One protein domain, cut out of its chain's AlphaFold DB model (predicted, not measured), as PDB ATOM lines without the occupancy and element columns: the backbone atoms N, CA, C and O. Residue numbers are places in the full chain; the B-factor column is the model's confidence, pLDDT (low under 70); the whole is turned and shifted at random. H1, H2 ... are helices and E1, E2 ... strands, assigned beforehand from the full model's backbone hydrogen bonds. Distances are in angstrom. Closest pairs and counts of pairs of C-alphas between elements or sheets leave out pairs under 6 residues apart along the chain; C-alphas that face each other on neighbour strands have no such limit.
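Overview. This is residues 34 to 181 of the 211 residues of the protein "PEP-CTERM sorting domain-containing protein" of Okeania sp. SIO1H6 (UniProt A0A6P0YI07). The domain is a long, twisted antiparallel sheet of eight strands wrapped into an elongated barrel, whose wall runs from E4 through E5, E6, E7 and E8 to E1 and is closed only loosely, where short pairings of the stretch of residues 75 to 96 bridge from E2 to E4. The helix H2 caps one end of this barrel, and the very short helix H1 lies near the other end. The printed part has 148 residues, with the named elements E1, E2, E3, H1, E4, E5, E6, E7, H2 and E8 in that order along the chain. The sheet is branched at E1, its neighbour pairs are antiparallel, and the class is mostly strand, with 81 residues in strands and 13 in helices. The whole is compact, with a radius of gyration of the C-alphas of 15.5 A, and elongated in outline, with spans of 46 by 29 by 27 A.

Along the chain. E1, residues 34 to 45, begins at C-alpha 34 at (281.064, 420.061, 189.878), measures 25.0 A from first to last C-alpha and bends by 94 degrees at residue 41. E2 is residues 49 to 52, E3 is residues 60 to 66, and H1 is residues 71 to 74. After residues 75 to 96, which hold no named element, comes E4, residues 97 to 102. E5, residues 105 to 120, is the longest strand by residues; it measures 36.3 A and bends by 82 degrees at residue 111. E6, residues 123 to 135, measures 35.7 A and bends by 59 degrees at residue 132, and E7, residues 141 to 152, measures 34.9 A. H2, residues 157 to 165, begins at C-alpha 157 at (265.522, 420.720, 214.401) and measures 12.3 A. E8, residues 170 to 180, measures 29.9 A, bends by 66 degrees at residue 173 and ends at C-alpha 180 at (284.823, 414.671, 191.567).

Arrangement. E1 has three neighbours, with E2 beside residues 43 to 45 and E3 beside residues 34 to 38 on one side, and E8 on the other side. E1 and E2 form a hairpin, with N 44 and O 51 at 2.8 A, within hydrogen-bond range. Between E1 and E3, N 62 and O 36 are at 3.0 A; between E1 and E8, N 37 and O 176 are at 2.8 A. E8 is also the antiparallel neighbour of E7, with N 149 and O 175 at 2.7 A. E4, E5, E6 and E7 form a meander, each strand the antiparallel neighbour of the one before, with N 107 and O 99 at 2.8 A, N 115 and O 127 at 2.7 A, and N 128 and O 148 at 2.7 A across its three hairpins. E2, E3 and E4 are edge strands. Residues 49 to 50 of E2 pair antiparallel with residues 86 to 87, and residues 81 to 82 pair antiparallel with residues 99 to 100 of E4. E1 and E4 are apart. H2 is on the sheet at a height of 8.6 A, only just over E6, with 3 of its 9 C-alphas falling on that strand, and runs slantwise to the strands, at 36 degrees to E6 on the local plane. Its closest C-alphas to E6 are those of Ala 157 and Val 124, 5.9 A apart. H1 is on the sheet at a height of 5.1 A, over none of the strands; the C-alphas of Phe 73 and Phe 101 of E4, the closest of the two elements, are 6.7 A apart. In H2 every O i to N i+4 pair is within hydrogen-bond range, while H1 is too short for such a pair.

Size, cuts and confidence. The two C-alphas farthest apart, those of Gly 68 and Asp 166, are 47.0 A from each other. The printed part has no cut, and the link from H1 to E4, 22 residues, is long. The mean pLDDT of the printed part is 82.2, with residues 38 to 40, residues 54 to 79 and residue 94 under 70.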
ATOM      1  N   GLU A  34     282.150 419.908 188.906       72.94
ATOM      2  CA  GLU A  34     281.064 420.061 189.878       72.94
ATOM      3  C   GLU A  34     279.724 420.271 189.157       72.94
ATOM      4  O   GLU A  34     279.612 421.083 188.227       72.94
ATOM      5  N   PHE A  35     278.701 419.567 189.634       74.81
ATOM      6  CA  PHE A  35     277.315 419.669 189.208       74.81
ATOM      7  C   PHE A  35     276.450 420.108 190.375       74.81
ATOM      8  O   PHE A  35     276.447 419.460 191.415       74.81
ATOM      9  N   GLN A  36     275.647 421.147 190.177       77.44
ATOM     10  CA  GLN A  36     274.550 421.470 191.085       77.44
ATOM     11  C   GLN A  36     273.226 421.043 190.485       77.44
ATOM     12  O   GLN A  36     272.990 421.259 189.295       77.44
ATOM     13  N   PHE A  37     272.353 420.493 191.324       76.31
ATOM     14  CA  PHE A  37     270.978 420.190 190.976       76.31
ATOM     15  C   PHE A  37     269.999 420.765 191.994       76.31
ATOM     16  O   PHE A  37     270.196 420.716 193.205       76.31
ATOM     17  N   ALA A  38     268.892 421.288 191.483       69.75
ATOM     18  CA  ALA A  38     267.726 421.615 192.287       69.75
ATOM     19  C   ALA A  38     266.587 420.686 191.870       69.75
ATOM     20  O   ALA A  38     266.245 420.607 190.684       69.75
ATOM     21  N   GLY A  39     266.026 419.968 192.842       63.53
ATOM     22  CA  GLY A  39     264.864 419.128 192.620       63.53
ATOM     23  C   GLY A  39     263.628 419.970 192.333       63.53
ATOM     24  O   GLY A  39     263.372 420.967 193.006       63.53
ATOM     25  N   ILE A  40     262.831 419.554 191.350       60.19
ATOM     26  CA  ILE A  40     261.440 419.998 191.232       60.19
ATOM     27  C   ILE A  40     260.585 418.890 191.840       60.19
ATOM     28  O   ILE A  40     260.354 417.869 191.197       60.19
ATOM     29  N   GLY A  41     260.131 419.071 193.079       71.12
ATOM     30  CA  GLY A  41     259.297 418.088 193.770       71.12
ATOM     31  C   GLY A  41     259.712 417.884 195.220       71.12
ATOM     32  O   GLY A  41     260.684 418.471 195.686       71.12
ATOM     33  N   ALA A  42     258.951 417.056 195.928       82.38
ATOM     34  CA  ALA A  42     259.254 416.697 197.302       82.38
ATOM     35  C   ALA A  42     259.930 415.324 197.370       82.38
ATOM     36  O   ALA A  42     259.617 414.438 196.574       82.38
ATOM     37  N   ALA A  43     260.838 415.160 198.325       88.94
ATOM     38  CA  ALA A  43     261.374 413.865 198.710       88.94
ATOM     39  C   ALA A  43     260.711 413.406 200.014       88.94
ATOM     40  O   ALA A  43     260.432 414.217 200.902       88.94
ATOM     41  N   GLU A  44     260.449 412.109 200.105       92.31
ATOM     42  CA  GLU A  44     260.033 411.420 201.319       92.31
ATOM     43  C   GLU A  44     261.288 410.892 202.014       92.31
ATOM     44  O   GLU A  44     262.123 410.236 201.397       92.31
ATOM     45  N   PHE A  45     261.445 411.213 203.288       92.75
ATOM     46  CA  PHE A  45     262.643 410.935 204.063       92.75
ATOM     47  C   PHE A  45     262.269 410.221 205.357       92.75
ATOM     48  O   PHE A  45     261.352 410.635 206.068       92.75
ATOM     49  N   THR A  46     262.990 409.148 205.648       93.19
ATOM     50  CA  THR A  46     262.935 408.401 206.907       93.19
ATOM     51  C   THR A  46     264.348 408.277 207.473       93.19
ATOM     52  O   THR A  46     265.309 408.702 206.835       93.19
ATOM     53  N   GLN A  47     264.502 407.676 208.653       90.00
ATOM     54  CA  GLN A  47     265.827 407.424 209.223       90.00
ATOM     55  C   GLN A  47     266.692 406.485 208.362       90.00
ATOM     56  O   GLN A  47     267.913 406.569 208.437       90.00
ATOM     57  N   ASP A  48     266.072 405.638 207.536       91.94
ATOM     58  CA  ASP A  48     266.761 404.583 206.785       91.94
ATOM     59  C   ASP A  48     266.809 404.845 205.271       91.94
ATOM     60  O   ASP A  48     267.620 404.250 204.560       91.94
ATOM     61  N   GLU A  49     265.932 405.713 204.755       92.56
ATOM     62  CA  GLU A  49     265.712 405.854 203.315       92.56
ATOM     63  C   GLU A  49     265.347 407.287 202.887       92.56
ATOM     64  O   GLU A  49     264.528 407.950 203.532       92.56
ATOM     65  N   LEU A  50     265.889 407.718 201.741       91.75
ATOM     66  CA  LEU A  50     265.394 408.844 200.946       91.75
ATOM     67  C   LEU A  50     264.715 408.342 199.670       91.75
ATOM     68  O   LEU A  50     265.347 407.727 198.811       91.75
ATOM     69  N   ASN A  51     263.445 408.685 199.491       91.19
ATOM     70  CA  ASN A  51     262.662 408.332 198.319       91.19
ATOM     71  C   ASN A  51     262.191 409.583 197.566       91.19
ATOM     72  O   ASN A  51     261.673 410.538 198.142       91.19
ATOM     73  N   PHE A  52     262.337 409.570 196.245       86.00
ATOM     74  CA  PHE A  52     261.864 410.636 195.374       86.00
ATOM     75  C   PHE A  52     260.520 410.220 194.771       86.00
ATOM     76  O   PHE A  52     260.483 409.480 193.786       86.00
ATOM     77  N   ASN A  53     259.411 410.668 195.366       73.69
ATOM     78  CA  ASN A  53     258.066 410.283 194.943       73.69
ATOM     79  C   ASN A  53     257.172 411.510 194.649       73.69
ATOM     80  O   ASN A  53     256.752 412.204 195.575       73.69
ATOM     81  N   PRO A  54     256.816 411.772 193.376       69.62
ATOM     82  CA  PRO A  54     257.279 411.077 192.176       69.62
ATOM     83  C   PRO A  54     258.756 411.372 191.894       69.62
ATOM     84  O   PRO A  54     259.265 412.437 192.243       69.62
ATOM     85  N   ASN A  55     259.426 410.445 191.209       68.88
ATOM     86  CA  ASN A  55     260.812 410.635 190.804       68.88
ATOM     87  C   ASN A  55     260.909 411.892 189.914       68.88
ATOM     88  O   ASN A  55     260.168 411.974 188.924       68.88
ATOM     89  N   PRO A  56     261.753 412.888 190.252       66.88
ATOM     90  CA  PRO A  56     261.930 414.085 189.445       66.88
ATOM     91  C   PRO A  56     262.459 413.680 188.067       66.88
ATOM     92  O   PRO A  56     263.645 413.438 187.868       66.88
ATOM     93  N   SER A  57     261.570 413.646 187.077       58.09
ATOM     94  CA  SER A  57     261.889 413.261 185.696       58.09
ATOM     95  C   SER A  57     262.866 414.214 184.989       58.09
ATOM     96  O   SER A  57     263.248 413.969 183.848       58.09
ATOM     97  N   SER A  58     263.225 415.331 185.626       61.91
ATOM     98  CA  SER A  58     264.220 416.275 185.132       61.91
ATOM     99  C   SER A  58     264.844 417.051 186.291       61.91
ATOM    100  O   SER A  58     264.147 417.817 186.964       61.91
ATOM    101  N   LEU A  59     266.153 416.906 186.484       66.25
ATOM    102  CA  LEU A  59     266.944 417.847 187.273       66.25
ATOM    103  C   LEU A  59     267.464 418.986 186.401       66.25
ATOM    104  O   LEU A  59     267.916 418.767 185.277       66.25
ATOM    105  N   PHE A  60     267.465 420.201 186.947       64.50
ATOM    106  CA  PHE A  60     268.257 421.282 186.374       64.50
ATOM    107  C   PHE A  60     269.699 421.133 186.833       64.50
ATOM    108  O   PHE A  60     270.004 421.444 187.981       64.50
ATOM    109  N   LEU A  61     270.568 420.678 185.935       65.88
ATOM    110  CA  LEU A  61     272.005 420.691 186.161       65.88
ATOM    111  C   LEU A  61     272.592 422.033 185.745       65.88
ATOM    112  O   LEU A  61     272.470 422.439 184.588       65.88
ATOM    113  N   SER A  62     273.269 422.698 186.674       64.69
ATOM    114  CA  SER A  62     274.138 423.824 186.345       64.69
ATOM    115  C   SER A  62     275.589 423.403 186.574       64.69
ATOM    116  O   SER A  62     275.974 423.208 187.729       64.69
ATOM    117  N   PRO A  63     276.410 423.248 185.519       61.97
ATOM    118  CA  PRO A  63     277.845 423.071 185.698       61.97
ATOM    119  C   PRO A  63     278.435 424.376 186.246       61.97
ATOM    120  O   PRO A  63     278.196 425.445 185.682       61.97
ATOM    121  N   ILE A  64     279.190 424.312 187.343       56.50
ATOM    122  CA  ILE A  64     279.806 425.513 187.946       56.50
ATOM    123  C   ILE A  64     281.223 425.706 187.427       56.50
ATOM    124  O   ILE A  64     281.609 426.799 187.013       56.50
ATOM    125  N   THR A  65     281.991 424.623 187.417       53.97
ATOM    126  CA  THR A  65     283.387 424.578 186.997       53.97
ATOM    127  C   THR A  65     283.602 423.271 186.251       53.97
ATOM    128  O   THR A  65     283.679 422.199 186.838       53.97
ATOM    129  N   THR A  66     283.679 423.347 184.926       49.88
ATOM    130  CA  THR A  66     284.120 422.232 184.086       49.88
ATOM    131  C   THR A  66     285.479 422.611 183.517       49.88
ATOM    132  O   THR A  66     285.606 423.528 182.709       49.88
ATOM    133  N   THR A  67     286.535 421.961 183.991       48.53
ATOM    134  CA  THR A  67     287.866 422.078 183.385       48.53
ATOM    135  C   THR A  67     288.327 420.682 183.013       48.53
ATOM    136  O   THR A  67     288.391 419.819 183.880       48.53
ATOM    137  N   GLY A  68     288.656 420.447 181.743       57.16
ATOM    138  CA  GLY A  68     289.056 419.119 181.263       57.16
ATOM    139  C   GLY A  68     287.878 418.219 180.860       57.16
ATOM    140  O   GLY A  68     286.886 418.692 180.314       57.16
ATOM    141  N   SER A  69     288.007 416.912 181.110       56.84
ATOM    142  CA  SER A  69     287.205 415.787 180.580       56.84
ATOM    143  C   SER A  69     285.721 415.719 181.003       56.84
ATOM    144  O   SER A  69     285.035 414.758 180.664       56.84
ATOM    145  N   PHE A  70     285.171 416.748 181.659       63.59
ATOM    146  CA  PHE A  70     283.728 416.867 181.934       63.59
ATOM    147  C   PHE A  70     282.932 417.624 180.855       63.59
ATOM    148  O   PHE A  70     281.711 417.739 180.968       63.59
ATOM    149  N   GLU A  71     283.565 418.100 179.774       64.19
ATOM    150  CA  GLU A  71     282.845 418.695 178.626       64.19
ATOM    151  C   GLU A  71     281.744 417.766 178.075       64.19
ATOM    152  O   GLU A  71     280.667 418.228 177.695       64.19
ATOM    153  N   GLN A  72     281.971 416.449 178.111       63.03
ATOM    154  CA  GLN A  72     281.001 415.430 177.692       63.03
ATOM    155  C   GLN A  72     279.718 415.395 178.544       63.03
ATOM    156  O   GLN A  72     278.656 415.030 178.037       63.03
ATOM    157  N   PHE A  73     279.789 415.853 179.798       65.81
ATOM    158  CA  PHE A  73     278.640 415.992 180.697       65.81
ATOM    159  C   PHE A  73     277.941 417.353 180.525       65.81
ATOM    160  O   PHE A  73     276.742 417.473 180.766       65.81
ATOM    161  N   ALA A  74     278.667 418.389 180.082       57.91
ATOM    162  CA  ALA A  74     278.135 419.740 179.883       57.91
ATOM    163  C   ALA A  74     277.298 419.895 178.596       57.91
ATOM    164  O   ALA A  74     276.505 420.830 178.485       57.91
ATOM    165  N   GLY A  75     277.479 419.004 177.613       51.69
ATOM    166  CA  GLY A  75     276.881 419.125 176.276       51.69
ATOM    167  C   GLY A  75     275.667 418.236 175.976       51.69
ATOM    168  O   GLY A  75     275.097 418.371 174.894       51.69
ATOM    169  N   THR A  76     275.280 417.315 176.866       49.47
ATOM    170  CA  THR A  76     274.423 416.168 176.488       49.47
ATOM    171  C   THR A  76     273.069 416.062 177.193       49.47
ATOM    172  O   THR A  76     272.199 415.357 176.677       49.47
ATOM    173  N   SER A  77     272.800 416.769 178.297       50.97
ATOM    174  CA  SER A  77     271.569 416.505 179.058       50.97
ATOM    175  C   SER A  77     270.405 417.441 178.709       50.97
ATOM    176  O   SER A  77     270.371 418.607 179.094       50.97
ATOM    177  N   THR A  78     269.409 416.897 178.005       53.34
ATOM    178  CA  THR A  78     268.028 417.427 177.999       53.34
ATOM    179  C   THR A  78     267.133 416.717 179.023       53.34
ATOM    180  O   THR A  78     266.000 417.147 179.230       53.34
ATOM    181  N   THR A  79     267.635 415.666 179.689       60.53
ATOM    182  CA  THR A  79     266.904 414.854 180.675       60.53
ATOM    183  C   THR A  79     267.879 414.195 181.657       60.53
ATOM    184  O   THR A  79     268.314 413.066 181.441       60.53
ATOM    185  N   THR A  80     268.242 414.893 182.731       75.25
ATOM    186  CA  THR A  80     268.947 414.278 183.867       75.25
ATOM    187  C   THR A  80     267.934 413.601 184.777       75.25
ATOM    188  O   THR A  80     266.974 414.257 185.193       75.25
ATOM    189  N   THR A  81     268.157 412.328 185.098       80.06
ATOM    190  CA  THR A  81     267.244 411.535 185.936       80.06
ATOM    191  C   THR A  81     267.930 411.149 187.240       80.06
ATOM    192  O   THR A  81     269.065 410.679 187.219       80.06
ATOM    193  N   ILE A  82     267.243 411.352 188.369       83.81
ATOM    194  CA  ILE A  82     267.627 410.744 189.648       83.81
ATOM    195  C   ILE A  82     267.043 409.335 189.696       83.81
ATOM    196  O   ILE A  82     265.922 409.106 189.259       83.81
ATOM    197  N   HIS A  83     267.764 408.386 190.265       84.88
ATOM    198  CA  HIS A  83     267.260 407.065 190.600       84.88
ATOM    199  C   HIS A  83     267.176 406.923 192.120       84.88
ATOM    200  O   HIS A  83     267.965 407.494 192.864       84.88
ATOM    201  N   GLY A  84     266.173 406.187 192.586       77.25
ATOM    202  CA  GLY A  84     265.945 405.956 194.006       77.25
ATOM    203  C   GLY A  84     264.996 404.781 194.229       77.25
ATOM    204  O   GLY A  84     264.444 404.250 193.256       77.25
ATOM    205  N   PRO A  85     264.782 404.380 195.491       85.81
ATOM    206  CA  PRO A  85     265.211 405.067 196.718       85.81
ATOM    207  C   PRO A  85     266.711 404.936 197.052       85.81
ATOM    208  O   PRO A  85     267.389 404.046 196.546       85.81
ATOM    209  N   ILE A  86     267.214 405.828 197.911       88.94
ATOM    210  CA  ILE A  86     268.552 405.767 198.519       88.94
ATOM    211  C   ILE A  86     268.418 405.177 199.920       88.94
ATOM    212  O   ILE A  86     267.687 405.735 200.734       88.94
ATOM    213  N   GLN A  87     269.150 404.106 200.212       90.50
ATOM    214  CA  GLN A  87     269.254 403.546 201.560       90.50
ATOM    215  C   GLN A  87     270.500 404.091 202.255       90.50
ATOM    216  O   GLN A  87     271.554 404.195 201.626       90.50
ATOM    217  N   PHE A  88     270.379 404.439 203.533       88.81
ATOM    218  CA  PHE A  88     271.503 404.955 204.313       88.81
ATOM    219  C   PHE A  88     272.337 403.836 204.938       88.81
ATOM    220  O   PHE A  88     271.855 402.719 205.146       88.81
ATOM    221  N   ASP A  89     273.608 404.146 205.208       83.00
ATOM    222  CA  ASP A  89     274.579 403.287 205.907       83.00
ATOM    223  C   ASP A  89     274.709 401.870 205.312       83.00
ATOM    224  O   ASP A  89     275.085 400.903 205.982       83.00
ATOM    225  N   THR A  90     274.390 401.746 204.025       82.56
ATOM    226  CA  THR A  90     274.445 400.503 203.264       82.56
ATOM    227  C   THR A  90     275.421 400.691 202.118       82.56
ATOM    228  O   THR A  90     275.263 401.605 201.316       82.56
ATOM    229  N   LEU A  91     276.416 399.805 202.032       79.81
ATOM    230  CA  LEU A  91     277.301 399.748 200.876       79.81
ATOM    231  C   LEU A  91     276.513 399.193 199.686       79.81
ATOM    232  O   LEU A  91     276.001 398.070 199.742       79.81
ATOM    233  N   LEU A  92     276.408 399.985 198.628       81.75
ATOM    234  CA  LEU A  92     275.672 399.642 197.421       81.75
ATOM    235  C   LEU A  92     276.613 398.984 196.407       81.75
ATOM    236  O   LEU A  92     277.815 399.236 196.376       81.75
ATOM    237  N   GLU A  93     276.060 398.096 195.582       79.06
ATOM    238  CA  GLU A  93     276.811 397.473 194.492       79.06
ATOM    239  C   GLU A  93     277.211 398.537 193.445       79.06
ATOM    240  O   GLU A  93     276.445 399.476 193.208       79.06
ATOM    241  N   PRO A  94     278.354 398.377 192.754       63.72
ATOM    242  CA  PRO A  94     278.912 399.389 191.842       63.72
ATOM    243  C   PRO A  94     278.003 399.764 190.654       63.72
ATOM    244  O   PRO A  94     278.159 400.826 190.051       63.72
ATOM    245  N   ASP A  95     277.002 398.937 190.340       72.31
ATOM    246  CA  ASP A  95     276.017 399.199 189.284       72.31
ATOM    247  C   ASP A  95     274.815 400.052 189.741       72.31
ATOM    248  O   ASP A  95     273.856 400.242 188.983       72.31
ATOM    249  N   ASN A  96     274.837 400.593 190.962       85.69
ATOM    250  CA  ASN A  96     273.757 401.417 191.491       85.69
ATOM    251  C   ASN A  96     273.806 402.859 190.960       85.69
ATOM    252  O   ASN A  96     274.212 403.800 191.643       85.69
ATOM    253  N   THR A  97     273.379 403.037 189.709       89.62
ATOM    254  CA  THR A  97     273.260 404.362 189.085       89.62
ATOM    255  C   THR A  97     272.297 405.238 189.886       89.62
ATOM    256  O   THR A  97     271.121 404.907 189.990       89.62
ATOM    257  N   PHE A  98     272.789 406.361 190.413       89.44
ATOM    258  CA  PHE A  98     272.002 407.351 191.150       89.44
ATOM    259  C   PHE A  98     271.623 408.550 190.281       89.44
ATOM    260  O   PHE A  98     270.464 408.956 190.287       89.44
ATOM    261  N   ILE A  99     272.558 409.093 189.495       87.75
ATOM    262  CA  ILE A  99     272.253 410.135 188.504       87.75
ATOM    263  C   ILE A  99     272.657 409.654 187.116       87.75
ATOM    264  O   ILE A  99     273.822 409.341 186.879       87.75
ATOM    265  N   ASP A 100     271.697 409.651 186.192       87.25
ATOM    266  CA  ASP A 100     271.953 409.486 184.761       87.25
ATOM    267  C   ASP A 100     271.998 410.871 184.104       87.25
ATOM    268  O   ASP A 100     270.991 411.589 184.037       87.25
ATOM    269  N   PHE A 101     273.188 411.262 183.641       81.88
ATOM    270  CA  PHE A 101     273.411 412.523 182.932       81.88
ATOM    271  C   PHE A 101     273.028 412.419 181.447       81.88
ATOM    272  O   PHE A 101     272.920 413.443 180.766       81.88
ATOM    273  N   GLY A 102     272.767 411.211 180.949       81.00
ATOM    274  CA  GLY A 102     272.506 410.905 179.554       81.00
ATOM    275  C   GLY A 102     273.783 410.641 178.755       81.00
ATOM    276  O   GLY A 102     274.899 411.018 179.123       81.00
ATOM    277  N   GLY A 103     273.617 409.971 177.613       79.94
ATOM    278  CA  GLY A 103     274.722 409.696 176.689       79.94
ATOM    279  C   GLY A 103     275.770 408.712 177.219       79.94
ATOM    280  O   GLY A 103     276.865 408.692 176.676       79.94
ATOM    281  N   GLY A 104     275.443 407.914 178.242       82.94
ATOM    282  CA  GLY A 104     276.369 406.970 178.883       82.94
ATOM    283  C   GLY A 104     277.143 407.551 180.067       82.94
ATOM    284  O   GLY A 104     277.915 406.832 180.682       82.94
ATOM    285  N   ASN A 105     276.925 408.823 180.406       84.44
ATOM    286  CA  ASN A 105     277.551 409.464 181.555       84.44
ATOM    287  C   ASN A 105     276.679 409.285 182.804       84.44
ATOM    288  O   ASN A 105     275.499 409.650 182.787       84.44
ATOM    289  N   ARG A 106     277.245 408.770 183.896       88.56
ATOM    290  CA  ARG A 106     276.495 408.473 185.125       88.56
ATOM    291  C   ARG A 106     277.289 408.760 186.392       88.56
ATOM    292  O   ARG A 106     278.514 408.812 186.374       88.56
ATOM    293  N   PHE A 107     276.566 408.942 187.490       89.38
ATOM    294  CA  PHE A 107     277.096 408.856 188.845       89.38
ATOM    295  C   PHE A 107     276.425 407.675 189.546       89.38
ATOM    296  O   PHE A 107     275.203 407.678 189.733       89.38
ATOM    297  N   SER A 108     277.216 406.667 189.898       92.00
ATOM    298  CA  SER A 108     276.789 405.519 190.696       92.00
ATOM    299  C   SER A 108     277.036 405.810 192.168       92.00
ATOM    300  O   SER A 108     278.125 406.240 192.533       92.00
ATOM    301  N   LEU A 109     276.023 405.599 193.006       92.69
ATOM    302  CA  LEU A 109     276.109 405.821 194.446       92.69
ATOM    303  C   LEU A 109     276.607 404.552 195.132       92.69
ATOM    304  O   LEU A 109     275.986 403.500 194.984       92.69
ATOM    305  N   GLU A 110     277.677 404.680 195.909       92.12
ATOM    306  CA  GLU A 110     278.245 403.597 196.719       92.12
ATOM    307  C   GLU A 110     277.761 403.672 198.165       92.12
ATOM    308  O   GLU A 110     277.454 402.646 198.771       92.12
ATOM    309  N   GLU A 111     277.659 404.885 198.707       92.12
ATOM    310  CA  GLU A 111     277.266 405.116 200.092       92.12
ATOM    311  C   GLU A 111     276.503 406.437 200.225       92.12
ATOM    312  O   GLU A 111     276.822 407.442 199.584       92.12
ATOM    313  N   ALA A 112     275.496 406.437 201.095       93.19
ATOM    314  CA  ALA A 112     274.838 407.646 201.559       93.19
ATOM    315  C   ALA A 112     274.683 407.612 203.077       93.19
ATOM    316  O   ALA A 112     274.338 406.579 203.649       93.19
ATOM    317  N   SER A 113     274.892 408.755 203.722       93.19
ATOM    318  CA  SER A 113     274.749 408.892 205.174       93.19
ATOM    319  C   SER A 113     274.067 410.202 205.551       93.19
ATOM    320  O   SER A 113     274.118 411.198 204.823       93.19
ATOM    321  N   ILE A 114     273.401 410.199 206.705       91.06
ATOM    322  CA  ILE A 114     272.765 411.395 207.259       91.06
ATOM    323  C   ILE A 114     273.850 412.286 207.876       91.06
ATOM    324  O   ILE A 114     274.590 411.876 208.768       91.06
ATOM    325  N   GLY A 115     273.932 413.517 207.386       88.00
ATOM    326  CA  GLY A 115     274.839 414.556 207.851       88.00
ATOM    327  C   GLY A 115     274.227 415.448 208.932       88.00
ATOM    328  O   GLY A 115     273.473 415.011 209.803       88.00
ATOM    329  N   GLU A 116     274.600 416.728 208.910       86.50
ATOM    330  CA  GLU A 116     274.217 417.684 209.949       86.50
ATOM    331  C   GLU A 116     272.786 418.212 209.764       86.50
ATOM    332  O   GLU A 116     272.332 418.486 208.651       86.50
ATOM    333  N   VAL A 117     272.091 418.410 210.889       88.44
ATOM    334  CA  VAL A 117     270.819 419.138 210.950       88.44
ATOM    335  C   VAL A 117     271.089 420.578 211.376       88.44
ATOM    336  O   VAL A 117     271.521 420.841 212.498       88.44
ATOM    337  N   ILE A 118     270.787 421.522 210.491       91.12
ATOM    338  CA  ILE A 118     271.024 422.952 210.684       91.12
ATOM    339  C   ILE A 118     269.674 423.666 210.782       91.12
ATOM    340  O   ILE A 118     268.775 423.443 209.977       91.12
ATOM    341  N   GLN A 119     269.520 424.568 211.752       91.56
ATOM    342  CA  GLN A 119     268.309 425.378 211.903       91.56
ATOM    343  C   GLN A 119     268.591 426.865 211.669       91.56
ATOM    344  O   GLN A 119     269.493 427.448 212.271       91.56
ATOM    345  N   SER A 120     267.749 427.501 210.856       90.50
ATOM    346  CA  SER A 120     267.729 428.945 210.619       90.50
ATOM    347  C   SER A 120     266.310 429.488 210.802       90.50
ATOM    348  O   SER A 120     265.444 429.370 209.934       90.50
ATOM    349  N   GLY A 121     266.041 430.077 211.971       91.38
ATOM    350  CA  GLY A 121     264.690 430.509 212.334       91.38
ATOM    351  C   GLY A 121     263.737 429.318 212.466       91.38
ATOM    352  O   GLY A 121     263.969 428.448 213.303       91.38
ATOM    353  N   GLN A 122     262.672 429.301 211.658       90.06
ATOM    354  CA  GLN A 122     261.710 428.188 211.560       90.06
ATOM    355  C   GLN A 122     261.970 427.279 210.349       90.06
ATOM    356  O   GLN A 122     261.108 426.492 209.970       90.06
ATOM    357  N   ASN A 123     263.137 427.407 209.718       89.56
ATOM    358  CA  ASN A 123     263.548 426.531 208.632       89.56
ATOM    359  C   ASN A 123     264.642 425.600 209.143       89.56
ATOM    360  O   ASN A 123     265.558 426.035 209.847       89.56
ATOM    361  N   VAL A 124     264.542 424.330 208.780       92.88
ATOM    362  CA  VAL A 124     265.519 423.292 209.099       92.88
ATOM    363  C   VAL A 124     266.052 422.736 207.794       92.88
ATOM    364  O   VAL A 124     265.272 422.426 206.894       92.88
ATOM    365  N   SER A 125     267.367 422.602 207.698       92.94
ATOM    366  CA  SER A 125     268.022 421.865 206.631       92.94
ATOM    367  C   SER A 125     268.721 420.634 207.187       92.94
ATOM    368  O   SER A 125     269.301 420.690 208.270       92.94
ATOM    369  N   LEU A 126     268.658 419.530 206.453       92.62
ATOM    370  CA  LEU A 126     269.374 418.294 206.756       92.62
ATOM    371  C   LEU A 126     270.182 417.917 205.527       92.62
ATOM    372  O   LEU A 126     269.613 417.771 204.447       92.62
ATOM    373  N   ASP A 127     271.487 417.768 205.694       92.56
ATOM    374  CA  ASP A 127     272.357 417.325 204.612       92.56
ATOM    375  C   ASP A 127     272.473 415.802 204.612       92.56
ATOM    376  O   ASP A 127     272.660 415.181 205.652       92.56
ATOM    377  N   ILE A 128     272.375 415.195 203.438       91.88
ATOM    378  CA  ILE A 128     272.689 413.795 203.170       91.88
ATOM    379  C   ILE A 128     274.000 413.803 202.405       91.88
ATOM    380  O   ILE A 128     274.090 414.446 201.362       91.88
ATOM    381  N   ILE A 129     275.006 413.116 202.925       93.19
ATOM    382  CA  ILE A 129     276.322 412.996 202.303       93.19
ATOM    383  C   ILE A 129     276.260 411.844 201.306       93.19
ATOM    384  O   ILE A 129     275.732 410.782 201.629       93.19
ATOM    385  N   LEU A 130     276.778 412.063 200.100       92.69
ATOM    386  CA  LEU A 130     276.823 411.073 199.028       92.69
ATOM    387  C   LEU A 130     278.273 410.756 198.672       92.69
ATOM    388  O   LEU A 130     279.069 411.671 198.445       92.69
ATOM    389  N   GLU A 131     278.587 409.473 198.540       92.19
ATOM    390  CA  GLU A 131     279.849 408.987 197.989       92.19
ATOM    391  C   GLU A 131     279.582 408.016 196.841       92.19
ATOM    392  O   GLU A 131     278.619 407.246 196.861       92.19
ATOM    393  N   GLY A 132     280.411 408.076 195.803       92.00
ATOM    394  CA  GLY A 132     280.213 407.228 194.641       92.00
ATOM    395  C   GLY A 132     281.255 407.418 193.554       92.00
ATOM    396  O   GLY A 132     282.318 407.986 193.786       92.00
ATOM    397  N   ILE A 133     280.920 406.974 192.346       89.44
ATOM    398  CA  ILE A 133     281.808 406.978 191.181       89.44
ATOM    399  C   ILE A 133     281.118 407.694 190.023       89.44
ATOM    400  O   ILE A 133     279.974 407.398 189.678       89.44
ATOM    401  N   PHE A 134     281.827 408.628 189.393       87.12
ATOM    402  CA  PHE A 134     281.474 409.120 188.064       87.12
ATOM    403  C   PHE A 134     282.037 408.189 187.001       87.12
ATOM    404  O   PHE A 134     283.225 407.882 187.036       87.12
ATOM    405  N   GLU A 135     281.214 407.828 186.024       87.25
ATOM    406  CA  GLU A 135     281.616 407.076 184.838       87.25
ATOM    407  C   GLU A 135     281.234 407.865 183.583       87.25
ATOM    408  O   GLU A 135     280.108 408.364 183.459       87.25
ATOM    409  N   SER A 136     282.183 408.010 182.661       83.31
ATOM    410  CA  SER A 136     281.950 408.638 181.364       83.31
ATOM    411  C   SER A 136     281.446 407.651 180.313       83.31
ATOM    412  O   SER A 136     281.619 406.440 180.427       83.31
ATOM    413  N   ALA A 137     280.915 408.179 179.210       82.75
ATOM    414  CA  ALA A 137     280.534 407.381 178.042       82.75
ATOM    415  C   ALA A 137     281.688 406.545 177.444       82.75
ATOM    416  O   ALA A 137     281.438 405.530 176.791       82.75
ATOM    417  N   ASP A 138     282.934 406.975 177.660       81.62
ATOM    418  CA  ASP A 138     284.147 406.300 177.191       81.62
ATOM    419  C   ASP A 138     284.679 405.255 178.199       81.62
ATOM    420  O   ASP A 138     285.653 404.558 177.906       81.62
ATOM    421  N   GLY A 139     284.025 405.111 179.359       81.31
ATOM    422  CA  GLY A 139     284.402 404.181 180.429       81.31
ATOM    423  C   GLY A 139     285.492 404.706 181.367       81.31
ATOM    424  O   GLY A 139     286.122 403.914 182.067       81.31
ATOM    425  N   ASP A 140     285.752 406.017 181.371       81.31
ATOM    426  CA  ASP A 140     286.639 406.628 182.363       81.31
ATOM    427  C   ASP A 140     285.896 406.786 183.691       81.31
ATOM    428  O   ASP A 140     284.802 407.350 183.731       81.31
ATOM    429  N   GLU A 141     286.530 406.345 184.776       84.50
ATOM    430  CA  GLU A 141     285.985 406.422 186.132       84.50
ATOM    431  C   GLU A 141     286.743 407.438 186.998       84.50
ATOM    432  O   GLU A 141     287.969 407.594 186.897       84.50
ATOM    433  N   SER A 142     286.018 408.108 187.894       83.50
ATOM    434  CA  SER A 142     286.602 408.916 188.965       83.50
ATOM    435  C   SER A 142     285.754 408.883 190.226       83.50
ATOM    436  O   SER A 142     284.532 409.020 190.141       83.50
ATOM    437  N   ASP A 143     286.410 408.843 191.381       87.94
ATOM    438  CA  ASP A 143     285.754 409.017 192.673       87.94
ATOM    439  C   ASP A 143     284.958 410.326 192.700       87.94
ATOM    440  O   ASP A 143     285.413 411.386 192.259       87.94
ATOM    441  N   GLY A 144     283.757 410.258 193.248       88.19
ATOM    442  CA  GLY A 144     282.848 411.373 193.387       88.19
ATOM    443  C   GLY A 144     282.320 411.492 194.807       88.19
ATOM    444  O   GLY A 144     282.299 410.551 195.601       88.19
ATOM    445  N   ALA A 145     281.909 412.701 195.137       90.25
ATOM    446  CA  ALA A 145     281.253 413.027 196.385       90.25
ATOM    447  C   ALA A 145     280.120 414.000 196.111       90.25
ATOM    448  O   ALA A 145     280.058 414.624 195.051       90.25
ATOM    449  N   GLY A 146     279.266 414.204 197.095       90.00
ATOM    450  CA  GLY A 146     278.284 415.259 197.025       90.00
ATOM    451  C   GLY A 146     277.395 415.316 198.239       90.00
ATOM    452  O   GLY A 146     277.655 414.682 199.263       90.00
ATOM    453  N   ASN A 147     276.328 416.089 198.108       91.25
ATOM    454  CA  ASN A 147     275.307 416.172 199.125       91.25
ATOM    455  C   ASN A 147     273.915 416.411 198.538       91.25
ATOM    456  O   ASN A 147     273.762 416.994 197.463       91.25
ATOM    457  N   ILE A 148     272.898 416.004 199.294       90.81
ATOM    458  CA  ILE A 148     271.509 416.439 199.129       90.81
ATOM    459  C   ILE A 148     271.109 417.175 200.397       90.81
ATOM    460  O   ILE A 148     271.077 416.593 201.471       90.81
ATOM    461  N   THR A 149     270.746 418.438 200.273       92.44
ATOM    462  CA  THR A 149     270.141 419.217 201.345       92.44
ATOM    463  C   THR A 149     268.625 419.095 201.266       92.44
ATOM    464  O   THR A 149     268.004 419.586 200.318       92.44
ATOM    465  N   LEU A 150     268.023 418.484 202.281       92.88
ATOM    466  CA  LEU A 150     266.588 418.512 202.537       92.88
ATOM    467  C   LEU A 150     266.223 419.790 203.284       92.88
ATOM    468  O   LEU A 150     266.934 420.194 204.197       92.88
ATOM    469  N   GLN A 151     265.110 420.418 202.921       92.44
ATOM    470  CA  GLN A 151     264.598 421.631 203.550       92.44
ATOM    471  C   GLN A 151     263.184 421.399 204.081       92.44
ATOM    472  O   GLN A 151     262.260 421.071 203.327       92.44
ATOM    473  N   PHE A 152     263.022 421.639 205.381       92.12
ATOM    474  CA  PHE A 152     261.759 421.615 206.105       92.12
ATOM    475  C   PHE A 152     261.424 423.035 206.565       92.12
ATOM    476  O   PHE A 152     262.231 423.694 207.222       92.12
ATOM    477  N   ASN A 153     260.228 423.509 206.227       91.12
ATOM    478  CA  ASN A 153     259.755 424.839 206.609       91.12
ATOM    479  C   ASN A 153     258.789 424.742 207.792       91.12
ATOM    480  O   ASN A 153     258.145 423.712 207.988       91.12
ATOM    481  N   ASP A 154     258.675 425.830 208.551       92.56
ATOM    482  CA  ASP A 154     257.761 425.970 209.690       92.56
ATOM    483  C   ASP A 154     257.930 424.878 210.770       92.56
ATOM    484  O   ASP A 154     256.965 424.434 211.392       92.56
ATOM    485  N   THR A 155     259.175 424.451 211.015       93.81
ATOM    486  CA  THR A 155     259.518 423.423 212.012       93.81
ATOM    487  C   THR A 155     260.801 423.765 212.786       93.81
ATOM    488  O   THR A 155     261.398 424.830 212.617       93.81
ATOM    489  N   THR A 156     261.216 422.881 213.695       94.38
ATOM    490  CA  THR A 156     262.453 423.001 214.486       94.38
ATOM    491  C   THR A 156     263.300 421.747 214.338       94.38
ATOM    492  O   THR A 156     262.756 420.667 214.119       94.38
ATOM    493  N   ALA A 157     264.621 421.867 214.499       92.69
ATOM    494  CA  ALA A 157     265.522 420.720 214.401       92.69
ATOM    495  C   ALA A 157     265.140 419.623 215.403       92.69
ATOM    496  O   ALA A 157     265.104 418.454 215.049       92.69
ATOM    497  N   SER A 158     264.745 420.010 216.623       93.25
ATOM    498  CA  SER A 158     264.284 419.062 217.644       93.25
ATOM    499  C   SER A 158     263.030 418.295 217.226       93.25
ATOM    500  O   SER A 158     262.922 417.121 217.556       93.25
ATOM    501  N   ALA A 159     262.083 418.945 216.544       93.44
ATOM    502  CA  ALA A 159     260.881 418.274 216.058       93.44
ATOM    503  C   ALA A 159     261.228 417.299 214.927       93.44
ATOM    504  O   ALA A 159     260.811 416.151 214.981       93.44
ATOM    505  N   VAL A 160     262.055 417.727 213.966       92.88
ATOM    506  CA  VAL A 160     262.526 416.865 212.870       92.88
ATOM    507  C   VAL A 160     263.249 415.632 213.418       92.88
ATOM    508  O   VAL A 160     262.898 414.518 213.050       92.88
ATOM    509  N   SER A 161     264.198 415.804 214.344       90.75
ATOM    510  CA  SER A 161     264.903 414.680 214.973       90.75
ATOM    511  C   SER A 161     263.952 413.737 215.709       90.75
ATOM    512  O   SER A 161     264.062 412.528 215.544       90.75
ATOM    513  N   GLN A 162     262.990 414.274 216.466       92.88
ATOM    514  CA  GLN A 162     262.015 413.449 217.180       92.88
ATOM    515  C   GLN A 162     261.145 412.629 216.219       92.88
ATOM    516  O   GLN A 162     260.951 411.441 216.436       92.88
ATOM    517  N   GLN A 163     260.652 413.240 215.140       93.00
ATOM    518  CA  GLN A 163     259.836 412.538 214.150       93.00
ATOM    519  C   GLN A 163     260.616 411.410 213.461       93.00
ATOM    520  O   GLN A 163     260.056 410.348 213.202       93.00
ATOM    521  N   LEU A 164     261.914 411.606 213.210       90.00
ATOM    522  CA  LEU A 164     262.779 410.551 212.675       90.00
ATOM    523  C   LEU A 164     262.984 409.413 213.678       90.00
ATOM    524  O   LEU A 164     262.875 408.254 213.292       90.00
ATOM    525  N   GLU A 165     263.228 409.729 214.952       90.75
ATOM    526  CA  GLU A 165     263.348 408.733 216.031       90.75
ATOM    527  C   GLU A 165     262.051 407.933 216.236       90.75
ATOM    528  O   GLU A 165     262.097 406.744 216.557       90.75
ATOM    529  N   ASP A 166     260.898 408.566 216.011       93.62
ATOM    530  CA  ASP A 166     259.575 407.934 216.061       93.62
ATOM    531  C   ASP A 166     259.264 407.093 214.799       93.62
ATOM    532  O   ASP A 166     258.233 406.413 214.741       93.62
ATOM    533  N   GLY A 167     260.153 407.094 213.798       91.00
ATOM    534  CA  GLY A 167     260.001 406.359 212.541       91.00
ATOM    535  C   GLY A 167     258.994 406.987 211.572       91.00
ATOM    536  O   GLY A 167     258.444 406.290 210.716       91.00
ATOM    537  N   GLU A 168     258.709 408.284 211.713       94.25
ATOM    538  CA  GLU A 168     257.818 408.998 210.803       94.25
ATOM    539  C   GLU A 168     258.476 409.247 209.437       94.25
ATOM    540  O   GLU A 168     259.690 409.409 209.303       94.25
ATOM    541  N   THR A 169     257.639 409.324 208.402       93.81
ATOM    542  CA  THR A 169     258.052 409.774 207.072       93.81
ATOM    543  C   THR A 169     257.859 411.278 206.962       93.81
ATOM    544  O   THR A 169     256.740 411.784 207.082       93.81
ATOM    545  N   LEU A 170     258.946 411.995 206.695       93.00
ATOM    546  CA  LEU A 170     258.945 413.436 206.498       93.00
ATOM    547  C   LEU A 170     258.968 413.780 205.012       93.00
ATOM    548  O   LEU A 170     259.611 413.111 204.212       93.00
ATOM    549  N   THR A 171     258.296 414.866 204.639       92.25
ATOM    550  CA  THR A 171     258.312 415.389 203.269       92.25
ATOM    551  C   THR A 171     259.129 416.675 203.226       92.25
ATOM    552  O   THR A 171     258.831 417.618 203.961       92.25
ATOM    553  N   ALA A 172     260.134 416.733 202.353       90.56
ATOM    554  CA  ALA A 172     261.046 417.870 202.238       90.56
ATOM    555  C   ALA A 172     261.206 418.343 200.792       90.56
ATOM    556  O   ALA A 172     261.114 417.557 199.851       90.56
ATOM    557  N   GLN A 173     261.507 419.630 200.619       89.75
ATOM    558  CA  GLN A 173     262.109 420.106 199.369       89.75
ATOM    559  C   GLN A 173     263.586 419.719 199.362       89.75
ATOM    560  O   GLN A 173     264.189 419.658 200.431       89.75
ATOM    561  N   PHE A 174     264.186 419.492 198.194       89.44
ATOM    562  CA  PHE A 174     265.594 419.107 198.133       89.44
ATOM    563  C   PHE A 174     266.379 419.819 197.028       89.44
ATOM    564  O   PHE A 174     265.871 420.166 195.960       89.44
ATOM    565  N   SER A 175     267.662 420.001 197.299       87.25
ATOM    566  CA  SER A 175     268.682 420.473 196.363       87.25
ATOM    567  C   SER A 175     269.976 419.733 196.650       87.25
ATOM    568  O   SER A 175     270.131 419.208 197.744       87.25
ATOM    569  N   GLY A 176     270.922 419.709 195.726       87.38
ATOM    570  CA  GLY A 176     272.184 419.036 195.970       87.38
ATOM    571  C   GLY A 176     273.279 419.416 194.996       87.38
ATOM    572  O   GLY A 176     273.079 420.192 194.057       87.38
ATOM    573  N   ALA A 177     274.449 418.854 195.247       85.38
ATOM    574  CA  ALA A 177     275.602 418.976 194.382       85.38
ATOM    575  C   ALA A 177     276.387 417.665 194.360       85.38
ATOM    576  O   ALA A 177     276.398 416.936 195.347       85.38
ATOM    577  N   LEU A 178     277.052 417.382 193.242       86.44
ATOM    578  CA  LEU A 178     278.046 416.321 193.112       86.44
ATOM    579  C   LEU A 178     279.343 416.909 192.551       86.44
ATOM    580  O   LEU A 178     279.303 417.779 191.682       86.44
ATOM    581  N   TYR A 179     280.490 416.409 192.988       84.25
ATOM    582  CA  TYR A 179     281.805 416.815 192.509       84.25
ATOM    583  C   TYR A 179     282.784 415.644 192.510       84.25
ATOM    584  O   TYR A 179     282.688 414.733 193.329       84.25
ATOM    585  N   SER A 180     283.748 415.669 191.595       83.38
ATOM    586  CA  SER A 180     284.823 414.671 191.567       83.38
ATOM    587  C   SER A 180     285.844 414.912 192.688       83.38
ATOM    588  O   SER A 180     286.299 416.043 192.895       83.38
ATOM    589  N   LYS A 181     286.228 413.849 193.409       74.31
ATOM    590  CA  LYS A 181     287.307 413.865 194.406       74.31
ATOM    591  C   LYS A 181     288.640 413.832 193.639       74.31
ATOM    592  O   LYS A 181     289.066 412.806 193.128       74.31
TER     593      LYS A 181